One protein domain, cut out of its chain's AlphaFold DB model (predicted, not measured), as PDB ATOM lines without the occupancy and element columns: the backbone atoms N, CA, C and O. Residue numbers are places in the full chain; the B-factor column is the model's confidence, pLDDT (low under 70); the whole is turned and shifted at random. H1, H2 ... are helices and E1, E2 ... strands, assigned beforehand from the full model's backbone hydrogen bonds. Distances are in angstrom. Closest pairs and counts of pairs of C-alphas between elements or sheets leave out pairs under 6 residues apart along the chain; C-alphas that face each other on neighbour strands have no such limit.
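AT A GLANCE: This is residues 21 to 161 of the 165 residues of an uncharacterized protein of Aeromicrobium chenweiae (UniProt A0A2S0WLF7). A strongly twisted sheet of three strands, E1, E3 and E5, has helix H3 over one face and the strand pair E2 and E4 beside its edge strand E1. The long helix H4 begins next to H3 and runs away from it as the long end of the domain, while H1 and H2 are short helices off the sheet. The printed part has 141 residues, under half of them in named elements, in the order E1 H1 H2 E2 H3 E3 E4 E5 H4; both sheets, E1 - E3 - E5 and E2 - E4, are antiparallel. The class is mixed, helices and strands; the whole is compact, with a radius of gyration of the C-alphas of 14.8 A and spans of 46 by 34 by 25 A.

HOW THE PARTS SIT: In the sheet, E3, residues 93 to 98, is the inner strand, antiparallel to both its neighbours; within hydrogen-bond range are N 22 and O 95, 3.0 A, between E1, residues 21 to 24, and E3, and N 96 and O 126, 2.9 A, between E3 and E5, residues 122 to 129. E5 bends by 76 degrees at residue 125. H3, residues 71 to 79, is on the sheet at a height over the sheet of 6.4 A, and it runs along the strands, at 3 degrees to E1 on the local plane; of the 9 C-alphas of H3, 6 fall on E1 and 2 on E3, and it lies over E1 and only just not over E3. E2, residues 65 to 68, and E4, residues 116 to 119, are antiparallel, with N 65 and O 119 at 2.8 A; the closest C-alphas of E1 and E2 are those of His 22 and Val 67, 4.9 A. H4, residues 136 to 160, touches H3 with residues 139 to 143 alone, Val 76 and Tyr 139 having the closest C-alphas at 5.4 A, at a steep tilt of 51 degrees, opposite ways. H1, residues 37 to 40, and H2, residues 47 to 52, are apart and not on the sheet. H2, H3 and H4 have every O i to N i+4 pair within hydrogen-bond range; H1 is too short for such a pair.

IN THESE COORDINATES: E1 begins at C-alpha 21 (-16.748, -15.861, -15.811). E3 is 15.7 A long, E5 16.8 A, H3 12.1 A and H4 36.2 A, ending at C-alpha 160 (-46.534, -7.334, -7.609).

THE WHOLE: The C-alphas of Thr 86 and Thr 160, the two farthest apart, are 49.1 A from each other. The printed part has no cut; the links E1 to H1, H2 to E2, H3 to E3 and E3 to E4 are long. The mean pLDDT of the printed part is 83.0, and residues 43 to 59 and 159 to 161 are under 70.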
ATOM      1  N   TRP A  21     -17.988 -16.466 -16.267       98.00
ATOM      2  CA  TRP A  21     -16.748 -15.861 -15.811       98.00
ATOM      3  C   TRP A  21     -16.534 -16.142 -14.331       98.00
ATOM      4  O   TRP A  21     -17.479 -16.092 -13.546       98.00
ATOM      5  N   HIS A  22     -15.282 -16.376 -13.955       96.50
ATOM      6  CA  HIS A  22     -14.850 -16.476 -12.566       96.50
ATOM      7  C   HIS A  22     -13.709 -15.492 -12.322       96.50
ATOM      8  O   HIS A  22     -12.805 -15.375 -13.152       96.50
ATOM      9  N   GLY A  23     -13.739 -14.801 -11.187       94.31
ATOM     10  CA  GLY A  23     -12.633 -13.973 -10.731       94.31
ATOM     11  C   GLY A  23     -12.215 -14.366  -9.329       94.31
ATOM     12  O   GLY A  23     -13.063 -14.483  -8.450       94.31
ATOM     13  N   GLY A  24     -10.918 -14.568  -9.127       91.06
ATOM     14  CA  GLY A  24     -10.409 -15.037  -7.846       91.06
ATOM     15  C   GLY A  24      -8.930 -15.384  -7.909       91.06
ATOM     16  O   GLY A  24      -8.145 -14.671  -8.536       91.06
ATOM     17  N   ALA A  25      -8.551 -16.481  -7.255       91.62
ATOM     18  CA  ALA A  25      -7.156 -16.873  -7.103       91.62
ATOM     19  C   ALA A  25      -6.428 -17.060  -8.456       91.62
ATOM     20  O   ALA A  25      -6.979 -17.662  -9.388       91.62
ATOM     21  N   PRO A  26      -5.184 -16.562  -8.591       93.81
ATOM     22  CA  PRO A  26      -4.393 -16.704  -9.807       93.81
ATOM     23  C   PRO A  26      -3.788 -18.112  -9.942       93.81
ATOM     24  O   PRO A  26      -3.904 -18.954  -9.052       93.81
ATOM     25  N   GLY A  27      -3.113 -18.361 -11.067       93.00
ATOM     26  CA  GLY A  27      -2.273 -19.549 -11.261       93.00
ATOM     27  C   GLY A  27      -2.961 -20.769 -11.876       93.00
ATOM     28  O   GLY A  27      -2.349 -21.832 -11.916       93.00
ATOM     29  N   ARG A  28      -4.201 -20.643 -12.369       95.88
ATOM     30  CA  ARG A  28      -4.882 -21.724 -13.099       95.88
ATOM     31  C   ARG A  28      -4.610 -21.656 -14.600       95.88
ATOM     32  O   ARG A  28      -4.549 -20.572 -15.181       95.88
ATOM     33  N   SER A  29      -4.490 -22.822 -15.217       97.88
ATOM     34  CA  SER A  29      -4.339 -23.031 -16.657       97.88
ATOM     35  C   SER A  29      -5.644 -23.518 -17.291       97.88
ATOM     36  O   SER A  29      -6.576 -23.928 -16.606       97.88
ATOM     37  N   VAL A  30      -5.725 -23.477 -18.623       98.12
ATOM     38  CA  VAL A  30      -6.854 -24.075 -19.355       98.12
ATOM     39  C   VAL A  30      -6.925 -25.576 -19.060       98.12
ATOM     40  O   VAL A  30      -5.915 -26.267 -19.148       98.12
ATOM     41  N   GLY A  31      -8.122 -26.063 -18.736       97.44
ATOM     42  CA  GLY A  31      -8.386 -27.436 -18.309       97.44
ATOM     43  C   GLY A  31      -8.377 -27.632 -16.790       97.44
ATOM     44  O   GLY A  31      -8.917 -28.632 -16.323       97.44
ATOM     45  N   ASP A  32      -7.836 -26.683 -16.019       97.69
ATOM     46  CA  ASP A  32      -7.824 -26.787 -14.560       97.69
ATOM     47  C   ASP A  32      -9.227 -26.629 -13.973       97.69
ATOM     48  O   ASP A  32     -10.055 -25.847 -14.456       97.69
ATOM     49  N   LEU A  33      -9.459 -27.329 -12.863       96.19
ATOM     50  CA  LEU A  33     -10.639 -27.137 -12.034       96.19
ATOM     51  C   LEU A  33     -10.425 -25.997 -11.038       96.19
ATOM     52  O   LEU A  33      -9.433 -25.933 -10.309       96.19
ATOM     53  N   ILE A  34     -11.422 -25.128 -10.972       95.12
ATOM     54  CA  ILE A  34     -11.660 -24.209  -9.873       95.12
ATOM     55  C   ILE A  34     -12.524 -24.957  -8.865       95.12
ATOM     56  O   ILE A  34     -13.599 -25.456  -9.207       95.12
ATOM     57  N   LEU A  35     -12.017 -25.050  -7.640       93.94
ATOM     58  CA  LEU A  35     -12.608 -25.803  -6.544       93.94
ATOM     59  C   LEU A  35     -12.962 -24.853  -5.394       93.94
ATOM     60  O   LEU A  35     -12.309 -23.816  -5.240       93.94
ATOM     61  N   PRO A  36     -13.980 -25.197  -4.595       90.31
ATOM     62  CA  PRO A  36     -14.451 -24.360  -3.507       90.31
ATOM     63  C   PRO A  36     -13.425 -24.258  -2.362       90.31
ATOM     64  O   PRO A  36     -12.527 -25.107  -2.244       90.31
ATOM     65  N   PRO A  37     -13.540 -23.227  -1.504       86.19
ATOM     66  CA  PRO A  37     -12.687 -23.034  -0.331       86.19
ATOM     67  C   PRO A  37     -12.508 -24.280   0.545       86.19
ATOM     68  O   PRO A  37     -11.376 -24.608   0.891       86.19
ATOM     69  N   ASP A  38     -13.575 -25.035   0.815       87.06
ATOM     70  CA  ASP A  38     -13.525 -26.235   1.667       87.06
ATOM     71  C   ASP A  38     -12.643 -27.360   1.105       87.06
ATOM     72  O   ASP A  38     -12.148 -28.197   1.856       87.06
ATOM     73  N   ILE A  39     -12.408 -27.375  -0.212       87.38
ATOM     74  CA  ILE A  39     -11.508 -28.342  -0.858       87.38
ATOM     75  C   ILE A  39     -10.089 -27.779  -0.975       87.38
ATOM     76  O   ILE A  39      -9.111 -28.516  -0.866       87.38
ATOM     77  N   THR A  40      -9.960 -26.477  -1.226       82.75
ATOM     78  CA  THR A  40      -8.657 -25.832  -1.459       82.75
ATOM     79  C   THR A  40      -7.944 -25.405  -0.178       82.75
ATOM     80  O   THR A  40      -6.746 -25.136  -0.227       82.75
ATOM     81  N   GLY A  41      -8.654 -25.336   0.951       78.88
ATOM     82  CA  GLY A  41      -8.139 -24.804   2.215       78.88
ATOM     83  C   GLY A  41      -7.969 -23.283   2.211       78.88
ATOM     84  O   GLY A  41      -7.257 -22.743   3.054       78.88
ATOM     85  N   LEU A  42      -8.576 -22.575   1.249       73.38
ATOM     86  CA  LEU A  42      -8.564 -21.114   1.230       73.38
ATOM     87  C   LEU A  42      -9.432 -20.590   2.378       73.38
ATOM     88  O   LEU A  42     -10.655 -20.607   2.304       73.38
ATOM     89  N   GLU A  43      -8.789 -20.097   3.433       63.38
ATOM     90  CA  GLU A  43      -9.490 -19.550   4.601       63.38
ATOM     91  C   GLU A  43     -10.091 -18.162   4.359       63.38
ATOM     92  O   GLU A  43     -10.995 -17.739   5.076       63.38
ATOM     93  N   PHE A  44      -9.614 -17.452   3.336       59.09
ATOM     94  CA  PHE A  44     -10.120 -16.132   2.999       59.09
ATOM     95  C   PHE A  44     -11.356 -16.245   2.103       59.09
ATOM     96  O   PHE A  44     -11.248 -16.447   0.891       59.09
ATOM     97  N   THR A  45     -12.534 -16.077   2.696       56.03
ATOM     98  CA  THR A  45     -13.751 -15.749   1.952       56.03
ATOM     99  C   THR A  45     -13.917 -14.234   1.959       56.03
ATOM    100  O   THR A  45     -13.630 -13.569   2.954       56.03
ATOM    101  N   MET A  46     -14.412 -13.643   0.867       55.88
ATOM    102  CA  MET A  46     -14.713 -12.204   0.858       55.88
ATOM    103  C   MET A  46     -15.863 -11.829   1.812       55.88
ATOM    104  O   MET A  46     -16.273 -10.675   1.808       55.88
ATOM    105  N   ALA A  47     -16.389 -12.755   2.623       53.06
ATOM    106  CA  ALA A  47     -17.497 -12.508   3.539       53.06
ATOM    107  C   ALA A  47     -17.151 -11.396   4.546       53.06
ATOM    108  O   ALA A  47     -17.894 -10.422   4.660       53.06
ATOM    109  N   ASP A  48     -15.982 -11.472   5.188       46.31
ATOM    110  CA  ASP A  48     -15.582 -10.509   6.224       46.31
ATOM    111  C   ASP A  48     -15.308  -9.104   5.652       46.31
ATOM    112  O   ASP A  48     -15.712  -8.091   6.230       46.31
ATOM    113  N   GLU A  49     -14.681  -9.019   4.473       50.81
ATOM    114  CA  GLU A  49     -14.436  -7.738   3.793       50.81
ATOM    115  C   GLU A  49     -15.695  -7.167   3.123       50.81
ATOM    116  O   GLU A  49     -15.863  -5.947   3.084       50.81
ATOM    117  N   SER A  50     -16.608  -8.018   2.645       50.78
ATOM    118  CA  SER A  50     -17.903  -7.583   2.105       50.78
ATOM    119  C   SER A  50     -18.740  -6.932   3.201       50.78
ATOM    120  O   SER A  50     -19.296  -5.854   2.995       50.78
ATOM    121  N   ILE A  51     -18.741  -7.504   4.405       45.78
ATOM    122  CA  ILE A  51     -19.401  -6.917   5.575       45.78
ATOM    123  C   ILE A  51     -18.754  -5.573   5.955       45.78
ATOM    124  O   ILE A  51     -19.463  -4.577   6.111       45.78
ATOM    125  N   ALA A  52     -17.421  -5.502   6.037       43.34
ATOM    126  CA  ALA A  52     -16.706  -4.269   6.390       43.34
ATOM    127  C   ALA A  52     -16.835  -3.152   5.331       43.34
ATOM    128  O   ALA A  52     -16.810  -1.968   5.671       43.34
ATOM    129  N   GLY A  53     -16.995  -3.514   4.055       48.00
ATOM    130  CA  GLY A  53     -17.180  -2.596   2.928       48.00
ATOM    131  C   GLY A  53     -18.627  -2.163   2.669       48.00
ATOM    132  O   GLY A  53     -18.874  -1.440   1.705       48.00
ATOM    133  N   GLY A  54     -19.592  -2.603   3.488       38.56
ATOM    134  CA  GLY A  54     -21.018  -2.311   3.293       38.56
ATOM    135  C   GLY A  54     -21.697  -3.145   2.197       38.56
ATOM    136  O   GLY A  54     -22.852  -2.896   1.865       38.56
ATOM    137  N   LEU A  55     -21.017  -4.164   1.668       50.00
ATOM    138  CA  LEU A  55     -21.534  -5.196   0.759       50.00
ATOM    139  C   LEU A  55     -22.152  -6.357   1.568       50.00
ATOM    140  O   LEU A  55     -21.973  -7.522   1.230       50.00
ATOM    141  N   ILE A  56     -22.850  -6.020   2.659       40.41
ATOM    142  CA  ILE A  56     -23.302  -6.870   3.786       40.41
ATOM    143  C   ILE A  56     -24.117  -8.125   3.394       40.41
ATOM    144  O   ILE A  56     -24.432  -8.948   4.246       40.41
ATOM    145  N   CYS A  57     -24.451  -8.311   2.123       47.75
ATOM    146  CA  CYS A  57     -25.457  -9.258   1.656       47.75
ATOM    147  C   CYS A  57     -24.955 -10.331   0.674       47.75
ATOM    148  O   CYS A  57     -25.790 -10.932   0.013       47.75
ATOM    149  N   ILE A  58     -23.644 -10.587   0.576       56.06
ATOM    150  CA  ILE A  58     -23.116 -11.695  -0.243       56.06
ATOM    151  C   ILE A  58     -22.411 -12.708   0.670       56.06
ATOM    152  O   ILE A  58     -21.216 -12.595   0.958       56.06
ATOM    153  N   SER A  59     -23.176 -13.663   1.198       58.69
ATOM    154  CA  SER A  59     -22.680 -14.760   2.023       58.69
ATOM    155  C   SER A  59     -22.068 -15.844   1.134       58.69
ATOM    156  O   SER A  59     -22.720 -16.814   0.752       58.69
ATOM    157  N   GLN A  60     -20.768 -15.728   0.857       70.19
ATOM    158  CA  GLN A  60     -20.053 -16.743   0.083       70.19
ATOM    159  C   GLN A  60     -19.943 -18.063   0.856       70.19
ATOM    160  O   GLN A  60     -19.178 -18.189   1.816       70.19
ATOM    161  N   ARG A  61     -20.692 -19.070   0.402       80.44
ATOM    162  CA  ARG A  61     -20.599 -20.455   0.855       80.44
ATOM    163  C   ARG A  61     -19.209 -21.017   0.574       80.44
ATOM    164  O   ARG A  61     -18.650 -20.827  -0.506       80.44
ATOM    165  N   ARG A  62     -18.670 -21.769   1.534       84.00
ATOM    166  CA  ARG A  62     -17.336 -22.375   1.421       84.00
ATOM    167  C   ARG A  62     -17.302 -23.660   0.595       84.00
ATOM    168  O   ARG A  62     -16.222 -24.064   0.176       84.00
ATOM    169  N   ASP A  63     -18.459 -24.250   0.297       88.25
ATOM    170  CA  ASP A  63     -18.612 -25.465  -0.510       88.25
ATOM    171  C   ASP A  63     -18.959 -25.179  -1.983       88.25
ATOM    172  O   ASP A  63     -19.225 -26.104  -2.757       88.25
ATOM    173  N   ARG A  64     -18.960 -23.901  -2.393       91.50
ATOM    174  CA  ARG A  64     -19.332 -23.461  -3.743       91.50
ATOM    175  C   ARG A  64     -18.251 -22.619  -4.421       91.50
ATOM    176  O   ARG A  64     -17.459 -21.927  -3.789       91.50
ATOM    177  N   VAL A  65     -18.255 -22.678  -5.749       91.75
ATOM    178  CA  VAL A  65     -17.560 -21.763  -6.655       91.75
ATOM    179  C   VAL A  65     -18.596 -20.839  -7.276       91.75
ATOM    180  O   VAL A  65     -19.585 -21.308  -7.836       91.75
ATOM    181  N   TYR A  66     -18.336 -19.537  -7.217       92.12
ATOM    182  CA  TYR A  66     -19.203 -18.517  -7.797       92.12
ATOM    183  C   TYR A  66     -18.746 -18.141  -9.205       92.12
ATOM    184  O   TYR A  66     -17.550 -17.944  -9.463       92.12
ATOM    185  N   VAL A  67     -19.707 -18.043 -10.122       94.56
ATOM    186  CA  VAL A  67     -19.502 -17.675 -11.525       94.56
ATOM    187  C   VAL A  67     -20.601 -16.716 -11.971       94.56
ATOM    188  O   VAL A  67     -21.710 -16.734 -11.455       94.56
ATOM    189  N   THR A  68     -20.315 -15.859 -12.944       94.94
ATOM    190  CA  THR A  68     -21.267 -14.835 -13.397       94.94
ATOM    191  C   THR A  68     -21.249 -14.680 -14.911       94.94
ATOM    192  O   THR A  68     -20.243 -14.955 -15.568       94.94
ATOM    193  N   THR A  69     -22.360 -14.225 -15.486       95.69
ATOM    194  CA  THR A  69     -22.425 -13.807 -16.894       95.69
ATOM    195  C   THR A  69     -21.814 -12.419 -17.124       95.69
ATOM    196  O   THR A  69     -21.438 -12.099 -18.257       95.69
ATOM    197  N   ASP A  70     -21.632 -11.614 -16.071       94.00
ATOM    198  CA  ASP A  70     -20.994 -10.301 -16.142       94.00
ATOM    199  C   ASP A  70     -19.484 -10.394 -15.887       94.00
ATOM    200  O   ASP A  70     -18.991 -10.520 -14.763       94.00
ATOM    201  N   ARG A  71     -18.717 -10.247 -16.970       96.12
ATOM    202  CA  ARG A  71     -17.252 -10.216 -16.931       96.12
ATOM    203  C   ARG A  71     -16.700  -9.146 -15.988       96.12
ATOM    204  O   ARG A  71     -15.666  -9.371 -15.362       96.12
ATOM    205  N   GLU A  72     -17.306  -7.962 -15.939       93.69
ATOM    206  CA  GLU A  72     -16.802  -6.874 -15.099       93.69
ATOM    207  C   GLU A  72     -17.065  -7.161 -13.621       93.69
ATOM    208  O   GLU A  72     -16.201  -6.852 -12.806       93.69
ATOM    209  N   LEU A  73     -18.179  -7.819 -13.284       90.44
ATOM    210  CA  LEU A  73     -18.437  -8.290 -11.922       90.44
ATOM    211  C   LEU A  73     -17.405  -9.344 -11.497       90.44
ATOM    212  O   LEU A  73     -16.785  -9.196 -10.449       90.44
ATOM    213  N   ALA A  74     -17.119 -10.340 -12.342       93.62
ATOM    214  CA  ALA A  74     -16.034 -11.292 -12.082       93.62
ATOM    215  C   ALA A  74     -14.676 -10.582 -11.924       93.62
ATOM    216  O   ALA A  74     -13.890 -10.903 -11.035       93.62
ATOM    217  N   ARG A  75     -14.390  -9.569 -12.751       94.12
ATOM    218  CA  ARG A  75     -13.147  -8.791 -12.653       94.12
ATOM    219  C   ARG A  75     -13.014  -8.064 -11.315       94.12
ATOM    220  O   ARG A  75     -11.887  -7.955 -10.840       94.12
ATOM    221  N   VAL A  76     -14.113  -7.587 -10.719       89.44
ATOM    222  CA  VAL A  76     -14.081  -7.009  -9.366       89.44
ATOM    223  C   VAL A  76     -13.504  -8.023  -8.386       89.44
ATOM    224  O   VAL A  76     -12.492  -7.722  -7.766       89.44
ATOM    225  N   TYR A  77     -14.062  -9.236  -8.338       87.62
ATOM    226  CA  TYR A  77     -13.603 -10.293  -7.428       87.62
ATOM    227  C   TYR A  77     -12.148 -10.717  -7.671       87.62
ATOM    228  O   TYR A  77     -11.401 -10.960  -6.729       87.62
ATOM    229  N   ALA A  78     -11.698 -10.740  -8.929       91.19
ATOM    230  CA  ALA A  78     -10.283 -10.955  -9.239       91.19
ATOM    231  C   ALA A  78      -9.391  -9.807  -8.725       91.19
ATOM    232  O   ALA A  78      -8.298 -10.032  -8.210       91.19
ATOM    233  N   GLY A  79      -9.843  -8.562  -8.871       87.31
ATOM    234  CA  GLY A  79      -9.106  -7.376  -8.444       87.31
ATOM    235  C   GLY A  79      -9.118  -7.133  -6.935       87.31
ATOM    236  O   GLY A  79      -8.271  -6.387  -6.448       87.31
ATOM    237  N   THR A  80     -10.051  -7.749  -6.211       82.75
ATOM    238  CA  THR A  80     -10.131  -7.744  -4.746       82.75
ATOM    239  C   THR A  80      -9.602  -9.031  -4.121       82.75
ATOM    240  O   THR A  80      -9.629  -9.162  -2.901       82.75
ATOM    241  N   TRP A  81      -9.096  -9.973  -4.925       84.81
ATOM    242  CA  TRP A  81      -8.416 -11.150  -4.401       84.81
ATOM    243  C   TRP A  81      -7.265 -10.720  -3.490       84.81
ATOM    244  O   TRP A  81      -6.479  -9.839  -3.848       84.81
ATOM    245  N   ARG A  82      -7.172 -11.341  -2.315       83.94
ATOM    246  CA  ARG A  82      -6.096 -11.117  -1.358       83.94
ATOM    247  C   ARG A  82      -5.198 -12.341  -1.335       83.94
ATOM    248  O   ARG A  82      -5.668 -13.457  -1.122       83.94
ATOM    249  N   ASN A  83      -3.907 -12.127  -1.544       83.50
ATOM    250  CA  ASN A  83      -2.933 -13.202  -1.474       83.50
ATOM    251  C   ASN A  83      -2.843 -13.724  -0.023       83.50
ATOM    252  O   ASN A  83      -2.570 -12.925   0.871       83.50
ATOM    253  N   PRO A  84      -3.059 -15.026   0.236       80.69
ATOM    254  CA  PRO A  84      -3.082 -15.559   1.600       80.69
ATOM    255  C   PRO A  84      -1.703 -15.552   2.277       80.69
ATOM    256  O   PRO A  84      -1.626 -15.410   3.492       80.69
ATOM    257  N   ASP A  85      -0.620 -15.649   1.504       83.44
ATOM    258  CA  ASP A  85       0.747 -15.715   2.030       83.44
ATOM    259  C   ASP A  85       1.315 -14.327   2.356       83.44
ATOM    260  O   ASP A  85       2.121 -14.166   3.270       83.44
ATOM    261  N   THR A  86       0.917 -13.308   1.587       85.31
ATOM    262  CA  THR A  86       1.489 -11.947   1.671       85.31
ATOM    263  C   THR A  86       0.498 -10.885   2.133       85.31
ATOM    264  O   THR A  86       0.896  -9.753   2.396       85.31
ATOM    265  N   ALA A  87      -0.792 -11.220   2.196       80.62
ATOM    266  CA  ALA A  87      -1.904 -10.294   2.388       80.62
ATOM    267  C   ALA A  87      -1.987  -9.153   1.345       80.62
ATOM    268  O   ALA A  87      -2.757  -8.213   1.551       80.62
ATOM    269  N   GLU A  88      -1.248  -9.213   0.227       82.88
ATOM    270  CA  GLU A  88      -1.326  -8.220  -0.857       82.88
ATOM    271  C   GLU A  88      -2.721  -8.240  -1.505       82.88
ATOM    272  O   GLU A  88      -3.275  -9.308  -1.768       82.88
ATOM    273  N   LEU A  89      -3.286  -7.055  -1.760       82.00
ATOM    274  CA  LEU A  89      -4.568  -6.890  -2.448       82.00
ATOM    275  C   LEU A  89      -4.371  -6.800  -3.970       82.00
ATOM    276  O   LEU A  89      -3.542  -6.029  -4.460       82.00
ATOM    277  N   GLY A  90      -5.217  -7.506  -4.716       81.19
ATOM    278  CA  GLY A  90      -5.199  -7.569  -6.174       81.19
ATOM    279  C   GLY A  90      -4.298  -8.682  -6.700       81.19
ATOM    280  O   GLY A  90      -3.889  -9.569  -5.963       81.19
ATOM    281  N   ARG A  91      -4.001  -8.658  -8.006       89.38
ATOM    282  CA  ARG A  91      -3.279  -9.733  -8.725       89.38
ATOM    283  C   ARG A  91      -3.998 -11.085  -8.744       89.38
ATOM    284  O   ARG A  91      -3.382 -12.083  -9.113       89.38
ATOM    285  N   GLY A  92      -5.290 -11.122  -8.425       92.19
ATOM    286  CA  GLY A  92      -6.127 -12.257  -8.793       92.19
ATOM    287  C   GLY A  92      -6.277 -12.357 -10.308       92.19
ATOM    288  O   GLY A  92      -5.830 -11.491 -11.064       92.19
ATOM    289  N   ALA A  93      -6.922 -13.416 -10.770       96.38
ATOM    290  CA  ALA A  93      -7.081 -13.694 -12.187       96.38
ATOM    291  C   ALA A  93      -8.553 -13.756 -12.592       96.38
ATOM    292  O   ALA A  93      -9.425 -14.137 -11.811       96.38
ATOM    293  N   LEU A  94      -8.804 -13.374 -13.841       97.56
ATOM    294  CA  LEU A  94     -10.096 -13.453 -14.502       97.56
ATOM    295  C   LEU A  94     -10.078 -14.604 -15.504       97.56
ATOM    296  O   LEU A  94      -9.307 -14.601 -16.470       97.56
ATOM    297  N   TYR A  95     -10.993 -15.543 -15.313       98.38
ATOM    298  CA  TYR A  95     -11.129 -16.732 -16.133       98.38
ATOM    299  C   TYR A  95     -12.467 -16.743 -16.849       98.38
ATOM    300  O   TYR A  95     -13.497 -16.340 -16.305       98.38
ATOM    301  N   ARG A  96     -12.453 -17.274 -18.069       98.25
ATOM    302  CA  ARG A  96     -13.653 -17.809 -18.698       98.25
ATOM    303  C   ARG A  96     -13.768 -19.271 -18.295       98.25
ATOM    304  O   ARG A  96     -12.780 -20.006 -18.388       98.25
ATOM    305  N   VAL A  97     -14.960 -19.683 -17.887       97.88
ATOM    306  CA  VAL A  97     -15.185 -21.021 -17.335       97.88
ATOM    307  C   VAL A  97     -16.393 -21.700 -17.959       97.88
ATOM    308  O   VAL A  97     -17.263 -21.047 -18.536       97.88
ATOM    309  N   GLU A  98     -16.435 -23.017 -17.820       96.62
ATOM    310  CA  GLU A  98     -17.629 -23.832 -18.014       96.62
ATOM    311  C   GLU A  98     -17.962 -24.573 -16.715       96.62
ATOM    312  O   GLU A  98     -17.075 -24.902 -15.924       96.62
ATOM    313  N   VAL A  99     -19.245 -24.847 -16.500       95.00
ATOM    314  CA  VAL A  99     -19.727 -25.686 -15.399       95.00
ATOM    315  C   VAL A  99     -20.425 -26.879 -16.026       95.00
ATOM    316  O   VAL A  99     -21.342 -26.704 -16.826       95.00
ATOM    317  N   LYS A 100     -19.958 -28.086 -15.701       88.38
ATOM    318  CA  LYS A 100     -20.500 -29.321 -16.283       88.38
ATOM    319  C   LYS A 100     -21.808 -29.736 -15.617       88.38
ATOM    320  O   LYS A 100     -22.735 -30.136 -16.309       88.38
ATOM    321  N   GLU A 101     -21.884 -29.614 -14.294       86.69
ATOM    322  CA  GLU A 101     -23.020 -30.060 -13.486       86.69
ATOM    323  C   GLU A 101     -23.220 -29.144 -12.273       86.69
ATOM    324  O   GLU A 101     -22.270 -28.528 -11.786       86.69
ATOM    325  N   GLY A 102     -24.458 -29.077 -11.771       89.62
ATOM    326  CA  GLY A 102     -24.778 -28.380 -10.523       89.62
ATOM    327  C   GLY A 102     -24.695 -26.856 -10.596       89.62
ATOM    328  O   GLY A 102     -24.382 -26.234  -9.587       89.62
ATOM    329  N   LEU A 103     -24.932 -26.260 -11.770       93.50
ATOM    330  CA  LEU A 103     -25.078 -24.810 -11.896       93.50
ATOM    331  C   LEU A 103     -26.433 -24.386 -11.310       93.50
ATOM    332  O   LEU A 103     -27.480 -24.733 -11.853       93.50
ATOM    333  N   GLU A 104     -26.394 -23.634 -10.219       92.12
ATOM    334  CA  GLU A 104     -27.555 -23.106  -9.498       92.12
ATOM    335  C   GLU A 104     -27.498 -21.573  -9.513       92.12
ATOM    336  O   GLU A 104     -26.410 -21.000  -9.569       92.12
ATOM    337  N   GLU A 105     -28.645 -20.895  -9.468       89.44
ATOM    338  CA  GLU A 105     -28.663 -19.439  -9.254       89.44
ATOM    339  C   GLU A 105     -28.081 -19.111  -7.870       89.44
ATOM    340  O   GLU A 105     -28.253 -19.862  -6.909       89.44
ATOM    341  N   ASP A 106     -27.379 -17.986  -7.781       83.56
ATOM    342  CA  ASP A 106     -26.815 -17.481  -6.532       83.56
ATOM    343  C   ASP A 106     -27.925 -16.972  -5.599       83.56
ATOM    344  O   ASP A 106     -28.675 -16.052  -5.942       83.56
ATOM    345  N   GLU A 107     -28.011 -17.565  -4.407       78.44
ATOM    346  CA  GLU A 107     -29.031 -17.270  -3.393       78.44
ATOM    347  C   GLU A 107     -29.016 -15.791  -2.961       78.44
ATOM    348  O   GLU A 107     -30.068 -15.205  -2.683       78.44
ATOM    349  N   ASP A 108     -27.842 -15.153  -2.987       72.19
ATOM    350  CA  ASP A 108     -27.672 -13.754  -2.588       72.19
ATOM    351  C   ASP A 108     -28.191 -12.767  -3.649       72.19
ATOM    352  O   ASP A 108     -28.557 -11.628  -3.340       72.19
ATOM    353  N   LEU A 109     -28.278 -13.202  -4.911       71.50
ATOM    354  CA  LEU A 109     -28.653 -12.374  -6.059       71.50
ATOM    355  C   LEU A 109     -29.878 -12.901  -6.821       71.50
ATOM    356  O   LEU A 109     -30.083 -12.512  -7.967       71.50
ATOM    357  N   LEU A 110     -30.758 -13.674  -6.170       76.75
ATOM    358  CA  LEU A 110     -31.966 -14.253  -6.794       76.75
ATOM    359  C   LEU A 110     -32.901 -13.240  -7.482       76.75
ATOM    360  O   LEU A 110     -33.625 -13.615  -8.400       76.75
ATOM    361  N   SER A 111     -32.897 -11.963  -7.080       73.69
ATOM    362  CA  SER A 111     -33.687 -10.924  -7.770       73.69
ATOM    363  C   SER A 111     -33.074 -10.460  -9.101       73.69
ATOM    364  O   SER A 111     -33.695  -9.687  -9.826       73.69
ATOM    365  N   LEU A 112     -31.871 -10.927  -9.447       77.81
ATOM    366  CA  LEU A 112     -31.190 -10.698 -10.721       77.81
ATOM    367  C   LEU A 112     -30.954 -12.042 -11.436       77.81
ATOM    368  O   LEU A 112     -29.804 -12.475 -11.561       77.81
ATOM    369  N   PRO A 113     -32.023 -12.710 -11.913       82.19
ATOM    370  CA  PRO A 113     -31.914 -14.036 -12.509       82.19
ATOM    371  C   PRO A 113     -30.972 -14.029 -13.714       82.19
ATOM    372  O   PRO A 113     -31.044 -13.154 -14.586       82.19
ATOM    373  N   GLY A 114     -30.088 -15.021 -13.772       86.12
ATOM    374  CA  GLY A 114     -29.134 -15.189 -14.860       86.12
ATOM    375  C   GLY A 114     -27.857 -14.346 -14.746       86.12
ATOM    376  O   GLY A 114     -27.024 -14.372 -15.664       86.12
ATOM    377  N   LEU A 115     -27.683 -13.589 -13.656       88.31
ATOM    378  CA  LEU A 115     -26.482 -12.786 -13.417       88.31
ATOM    379  C   LEU A 115     -25.389 -13.578 -12.699       88.31
ATOM    380  O   LEU A 115     -24.244 -13.580 -13.156       88.31
ATOM    381  N   SER A 116     -25.721 -14.201 -11.571       89.25
ATOM    382  CA  SER A 116     -24.773 -14.853 -10.665       89.25
ATOM    383  C   SER A 116     -25.229 -16.273 -10.381       89.25
ATOM    384  O   SER A 116     -26.416 -16.534 -10.205       89.25
ATOM    385  N   PHE A 117     -24.272 -17.188 -10.358       92.44
ATOM    386  CA  PHE A 117     -24.505 -18.609 -10.193       92.44
ATOM    387  C   PHE A 117     -23.474 -19.202  -9.242       92.44
ATOM    388  O   PHE A 117     -22.349 -18.707  -9.121       92.44
ATOM    389  N   GLN A 118     -23.832 -20.331  -8.650       92.56
ATOM    390  CA  GLN A 118     -22.963 -21.147  -7.820       92.56
ATOM    391  C   GLN A 118     -22.888 -22.574  -8.369       92.56
ATOM    392  O   GLN A 118     -23.842 -23.080  -8.958       92.56
ATOM    393  N   ALA A 119     -21.740 -23.225  -8.195       94.19
ATOM    394  CA  ALA A 119     -21.537 -24.611  -8.600       94.19
ATOM    395  C   ALA A 119     -20.514 -25.324  -7.701       94.19
ATOM    396  O   ALA A 119     -19.682 -24.661  -7.083       94.19
ATOM    397  N   PRO A 120     -20.506 -26.670  -7.637       95.00
ATOM    398  CA  PRO A 120     -19.487 -27.417  -6.892       95.00
ATOM    399  C   PRO A 120     -18.069 -27.245  -7.455       95.00
ATOM    400  O   PRO A 120     -17.093 -27.403  -6.731       95.00
ATOM    401  N   SER A 121     -17.937 -26.974  -8.755       95.56
ATOM    402  CA  SER A 121     -16.661 -26.687  -9.416       95.56
ATOM    403  C   SER A 121     -16.891 -26.019 -10.773       95.56
ATOM    404  O   SER A 121     -17.987 -26.085 -11.329       95.56
ATOM    405  N   ALA A 122     -15.846 -25.405 -11.327       96.94
ATOM    406  CA  ALA A 122     -15.854 -24.871 -12.687       96.94
ATOM    407  C   ALA A 122     -14.549 -25.232 -13.406       96.94
ATOM    408  O   ALA A 122     -13.492 -25.261 -12.786       96.94
ATOM    409  N   THR A 123     -14.596 -25.497 -14.710       97.75
ATOM    410  CA  THR A 123     -13.397 -25.777 -15.517       97.75
ATOM    411  C   THR A 123     -12.952 -24.509 -16.235       97.75
ATOM    412  O   THR A 123     -13.763 -23.836 -16.873       97.75
ATOM    413  N   VAL A 124     -11.665 -24.175 -16.159       98.12
ATOM    414  CA  VAL A 124     -11.091 -23.043 -16.893       98.12
ATOM    415  C   VAL A 124     -11.027 -23.381 -18.378       98.12
ATOM    416  O   VAL A 124     -10.322 -24.300 -18.784       98.12
ATOM    417  N   ILE A 125     -11.701 -22.584 -19.205       97.94
ATOM    418  CA  ILE A 125     -11.637 -22.709 -20.671       97.94
ATOM    419  C   ILE A 125     -10.805 -21.600 -21.316       97.94
ATOM    420  O   ILE A 125     -10.366 -21.740 -22.455       97.94
ATOM    421  N   ALA A 126     -10.566 -20.494 -20.602       97.94
ATOM    422  CA  ALA A 126      -9.577 -19.488 -20.977       97.94
ATOM    423  C   ALA A 126      -9.110 -18.674 -19.763       97.94
ATOM    424  O   ALA A 126      -9.916 -18.296 -18.911       97.94
ATOM    425  N   VAL A 127      -7.828 -18.315 -19.745       98.25
ATOM    426  CA  VAL A 127      -7.278 -17.297 -18.840       98.25
ATOM    427  C   VAL A 127      -7.366 -15.952 -19.557       98.25
ATOM    428  O   VAL A 127      -6.670 -15.729 -20.545       98.25
ATOM    429  N   TYR A 128      -8.268 -15.073 -19.116       97.38
ATOM    430  CA  TYR A 128      -8.505 -13.787 -19.782       97.38
ATOM    431  C   TYR A 128      -7.564 -12.693 -19.273       97.38
ATOM    432  O   TYR A 128      -7.114 -11.846 -20.039       97.38
ATOM    433  N   ASP A 129      -7.284 -12.698 -17.972       97.06
ATOM    434  CA  ASP A 129      -6.329 -11.799 -17.328       97.06
ATOM    435  C   ASP A 129      -5.691 -12.545 -16.154       97.06
ATOM    436  O   ASP A 129      -6.394 -12.947 -15.231       97.06
ATOM    437  N   ALA A 130      -4.380 -12.780 -16.207       95.75
ATOM    438  CA  ALA A 130      -3.675 -13.568 -15.197       95.75
ATOM    439  C   ALA A 130      -3.317 -12.762 -13.934       95.75
ATOM    440  O   ALA A 130      -2.919 -13.359 -12.937       95.75
ATOM    441  N   ALA A 131      -3.412 -11.427 -13.985       95.00
ATOM    442  CA  ALA A 131      -3.041 -10.547 -12.880       95.00
ATOM    443  C   ALA A 131      -3.818  -9.224 -12.960       95.00
ATOM    444  O   ALA A 131      -3.296  -8.177 -13.365       95.00
ATOM    445  N   VAL A 132      -5.076  -9.269 -12.532       92.00
ATOM    446  CA  VAL A 132      -5.970  -8.116 -12.478       92.00
ATOM    447  C   VAL A 132      -5.429  -7.096 -11.477       92.00
ATOM    448  O   VAL A 132      -5.270  -7.368 -10.285       92.00
ATOM    449  N   LYS A 133      -5.155  -5.884 -11.964       87.81
ATOM    450  CA  LYS A 133      -4.743  -4.759 -11.117       87.81
ATOM    451  C   LYS A 133      -5.927  -4.262 -10.280       87.81
ATOM    452  O   LYS A 133      -7.024  -4.166 -10.826       87.81
ATOM    453  N   PRO A 134      -5.737  -3.897  -9.006       79.88
ATOM    454  CA  PRO A 134      -6.805  -3.302  -8.212       79.88
ATOM    455  C   PRO A 134      -7.213  -1.923  -8.768       79.88
ATOM    456  O   PRO A 134      -6.361  -1.099  -9.094       79.88
ATOM    457  N   ASP A 135      -8.521  -1.678  -8.875       84.25
ATOM    458  CA  ASP A 135      -9.127  -0.419  -9.334       84.25
ATOM    459  C   ASP A 135     -10.381  -0.132  -8.493       84.25
ATOM    460  O   ASP A 135     -11.521  -0.339  -8.915       84.25
ATOM    461  N   ALA A 136     -10.157   0.309  -7.252       76.88
ATOM    462  CA  ALA A 136     -11.225   0.518  -6.276       76.88
ATOM    463  C   ALA A 136     -12.350   1.454  -6.773       76.88
ATOM    464  O   ALA A 136     -13.519   1.096  -6.603       76.88
ATOM    465  N   PRO A 137     -12.075   2.599  -7.441       79.50
ATOM    466  CA  PRO A 137     -13.139   3.447  -7.977       79.50
ATOM    467  C   PRO A 137     -14.011   2.739  -9.016       79.50
ATOM    468  O   PRO A 137     -15.230   2.921  -9.026       79.50
ATOM    469  N   LYS A 138     -13.413   1.945  -9.914       82.06
ATOM    470  CA  LYS A 138     -14.179   1.168 -10.894       82.06
ATOM    471  C   LYS A 138     -14.988   0.071 -10.213       82.06
ATOM    472  O   LYS A 138     -16.160  -0.099 -10.547       82.06
ATOM    473  N   TYR A 139     -14.394  -0.629  -9.256       82.19
ATOM    474  CA  TYR A 139     -15.044  -1.727  -8.545       82.19
ATOM    475  C   TYR A 139     -16.238  -1.248  -7.730       82.19
ATOM    476  O   TYR A 139     -17.315  -1.826  -7.845       82.19
ATOM    477  N   GLY A 140     -16.100  -0.113  -7.040       75.12
ATOM    478  CA  GLY A 140     -17.209   0.525  -6.336       75.12
ATOM    479  C   GLY A 140     -18.382   0.861  -7.259       75.12
ATOM    480  O   GLY A 140     -19.528   0.620  -6.895       75.12
ATOM    481  N   ARG A 141     -18.128   1.343  -8.487       82.69
ATOM    482  CA  ARG A 141     -19.204   1.612  -9.463       82.69
ATOM    483  C   ARG A 141     -19.919   0.342  -9.922       82.69
ATOM    484  O   ARG A 141     -21.141   0.356 -10.020       82.69
ATOM    485  N   VAL A 142     -19.175  -0.726 -10.217       84.19
ATOM    486  CA  VAL A 142     -19.758  -2.002 -10.669       84.19
ATOM    487  C   VAL A 142     -20.600  -2.626  -9.559       84.19
ATOM    488  O   VAL A 142     -21.752  -2.971  -9.801       84.19
ATOM    489  N   LEU A 143     -20.061  -2.701  -8.339       81.25
ATOM    490  CA  LEU A 143     -20.773  -3.255  -7.189       81.25
ATOM    491  C   LEU A 143     -22.004  -2.423  -6.836       81.25
ATOM    492  O   LEU A 143     -23.083  -2.985  -6.668       81.25
ATOM    493  N   LYS A 144     -21.875  -1.091  -6.801       81.81
ATOM    494  CA  LYS A 144     -23.012  -0.205  -6.538       81.81
ATOM    495  C   LYS A 144     -24.123  -0.412  -7.565       81.81
ATOM    496  O   LYS A 144     -25.270  -0.558  -7.169       81.81
ATOM    497  N   ARG A 145     -23.789  -0.466  -8.859       87.56
ATOM    498  CA  ARG A 145     -24.769  -0.726  -9.924       87.56
ATOM    499  C   ARG A 145     -25.499  -2.048  -9.682       87.56
ATOM    500  O   ARG A 145     -26.719  -2.062  -9.662       87.56
ATOM    501  N   THR A 146     -24.761  -3.134  -9.450       83.69
ATOM    502  CA  THR A 146     -25.353  -4.458  -9.209       83.69
ATOM    503  C   THR A 146     -26.262  -4.470  -7.974       83.69
ATOM    504  O   THR A 146     -27.344  -5.049  -8.019       83.69
ATOM    505  N   LEU A 147     -25.867  -3.803  -6.886       81.94
ATOM    506  CA  LEU A 147     -26.689  -3.698  -5.677       81.94
ATOM    507  C   LEU A 147     -27.937  -2.830  -5.873       81.94
ATOM    508  O   LEU A 147     -29.014  -3.203  -5.410       81.94
ATOM    509  N   ASP A 148     -27.809  -1.696  -6.568       84.88
ATOM    510  CA  ASP A 148     -28.942  -0.833  -6.911       84.88
ATOM    511  C   ASP A 148     -29.959  -1.610  -7.775       84.88
ATOM    512  O   ASP A 148     -31.161  -1.568  -7.503       84.88
ATOM    513  N   ASP A 149     -29.480  -2.368  -8.770       84.38
ATOM    514  CA  ASP A 149     -30.311  -3.210  -9.639       84.38
ATOM    515  C   ASP A 149     -31.022  -4.313  -8.837       84.38
ATOM    516  O   ASP A 149     -32.229  -4.517  -8.994       84.38
ATOM    517  N   HIS A 150     -30.300  -4.987  -7.934       80.94
ATOM    518  CA  HIS A 150     -30.848  -6.019  -7.047       80.94
ATOM    519  C   HIS A 150     -31.963  -5.465  -6.151       80.94
ATOM    520  O   HIS A 150     -33.027  -6.083  -6.022       80.94
ATOM    521  N   ALA A 151     -31.736  -4.294  -5.547       80.12
ATOM    522  CA  ALA A 151     -32.709  -3.618  -4.695       80.12
ATOM    523  C   ALA A 151     -33.947  -3.174  -5.489       80.12
ATOM    524  O   ALA A 151     -35.077  -3.381  -5.043       80.12
ATOM    525  N   ALA A 152     -33.749  -2.617  -6.688       83.06
ATOM    526  CA  ALA A 152     -34.839  -2.219  -7.570       83.06
ATOM    527  C   ALA A 152     -35.680  -3.420  -8.031       83.06
ATOM    528  O   ALA A 152     -36.905  -3.318  -8.082       83.06
ATOM    529  N   ALA A 153     -35.048  -4.555  -8.344       82.31
ATOM    530  CA  ALA A 153     -35.749  -5.784  -8.703       82.31
ATOM    531  C   ALA A 153     -36.575  -6.335  -7.529       82.31
ATOM    532  O   ALA A 153     -37.776  -6.540  -7.685       82.31
ATOM    533  N   LYS A 154     -35.991  -6.430  -6.324       78.25
ATOM    534  CA  LYS A 154     -36.736  -6.836  -5.116       78.25
ATOM    535  C   LYS A 154     -37.947  -5.943  -4.839       78.25
ATOM    536  O   LYS A 154     -39.003  -6.442  -4.461       78.25
ATOM    537  N   ALA A 155     -37.810  -4.628  -5.023       81.31
ATOM    538  CA  ALA A 155     -38.910  -3.688  -4.809       81.31
ATOM    539  C   ALA A 155     -40.069  -3.896  -5.803       81.31
ATOM    540  O   ALA A 155     -41.236  -3.756  -5.429       81.31
ATOM    541  N   ARG A 156     -39.763  -4.255  -7.058       78.31
ATOM    542  CA  ARG A 156     -40.776  -4.598  -8.070       78.31
ATOM    543  C   ARG A 156     -41.531  -5.866  -7.682       78.31
ATOM    544  O   ARG A 156     -42.757  -5.827  -7.633       78.31
ATOM    545  N   ASP A 157     -40.815  -6.927  -7.316       73.44
ATOM    546  CA  ASP A 157     -41.425  -8.209  -6.937       73.44
ATOM    547  C   ASP A 157     -42.326  -8.072  -5.699       73.44
ATOM    548  O   ASP A 157     -43.432  -8.613  -5.658       73.44
ATOM    549  N   ALA A 158     -41.903  -7.269  -4.715       72.25
ATOM    550  CA  ALA A 158     -42.699  -6.977  -3.523       72.25
ATOM    551  C   ALA A 158     -43.990  -6.195  -3.834       72.25
ATOM    552  O   ALA A 158     -44.996  -6.375  -3.153       72.25
ATOM    553  N   THR A 159     -43.973  -5.346  -4.867       67.88
ATOM    554  CA  THR A 159     -45.148  -4.569  -5.289       67.88
ATOM    555  C   THR A 159     -46.144  -5.451  -6.049       67.88
ATOM    556  O   THR A 159     -47.346  -5.332  -5.842       67.88
ATOM    557  N   THR A 160     -45.670  -6.391  -6.872       60.78
ATOM    558  CA  THR A 160     -46.534  -7.334  -7.609       60.78
ATOM    559  C   THR A 160     -47.176  -8.398  -6.705       60.78
ATOM    560  O   THR A 160     -48.216  -8.949  -7.053       60.78
ATOM    561  N   GLY A 161     -46.609  -8.669  -5.524       54.28
ATOM    562  CA  GLY A 161     -47.162  -9.622  -4.552       54.28
ATOM    563  C   GLY A 161     -48.343  -9.119  -3.705       54.28
ATOM    564  O   GLY A 161     -48.930  -9.919  -2.978       54.28
TER     565      GLY A 161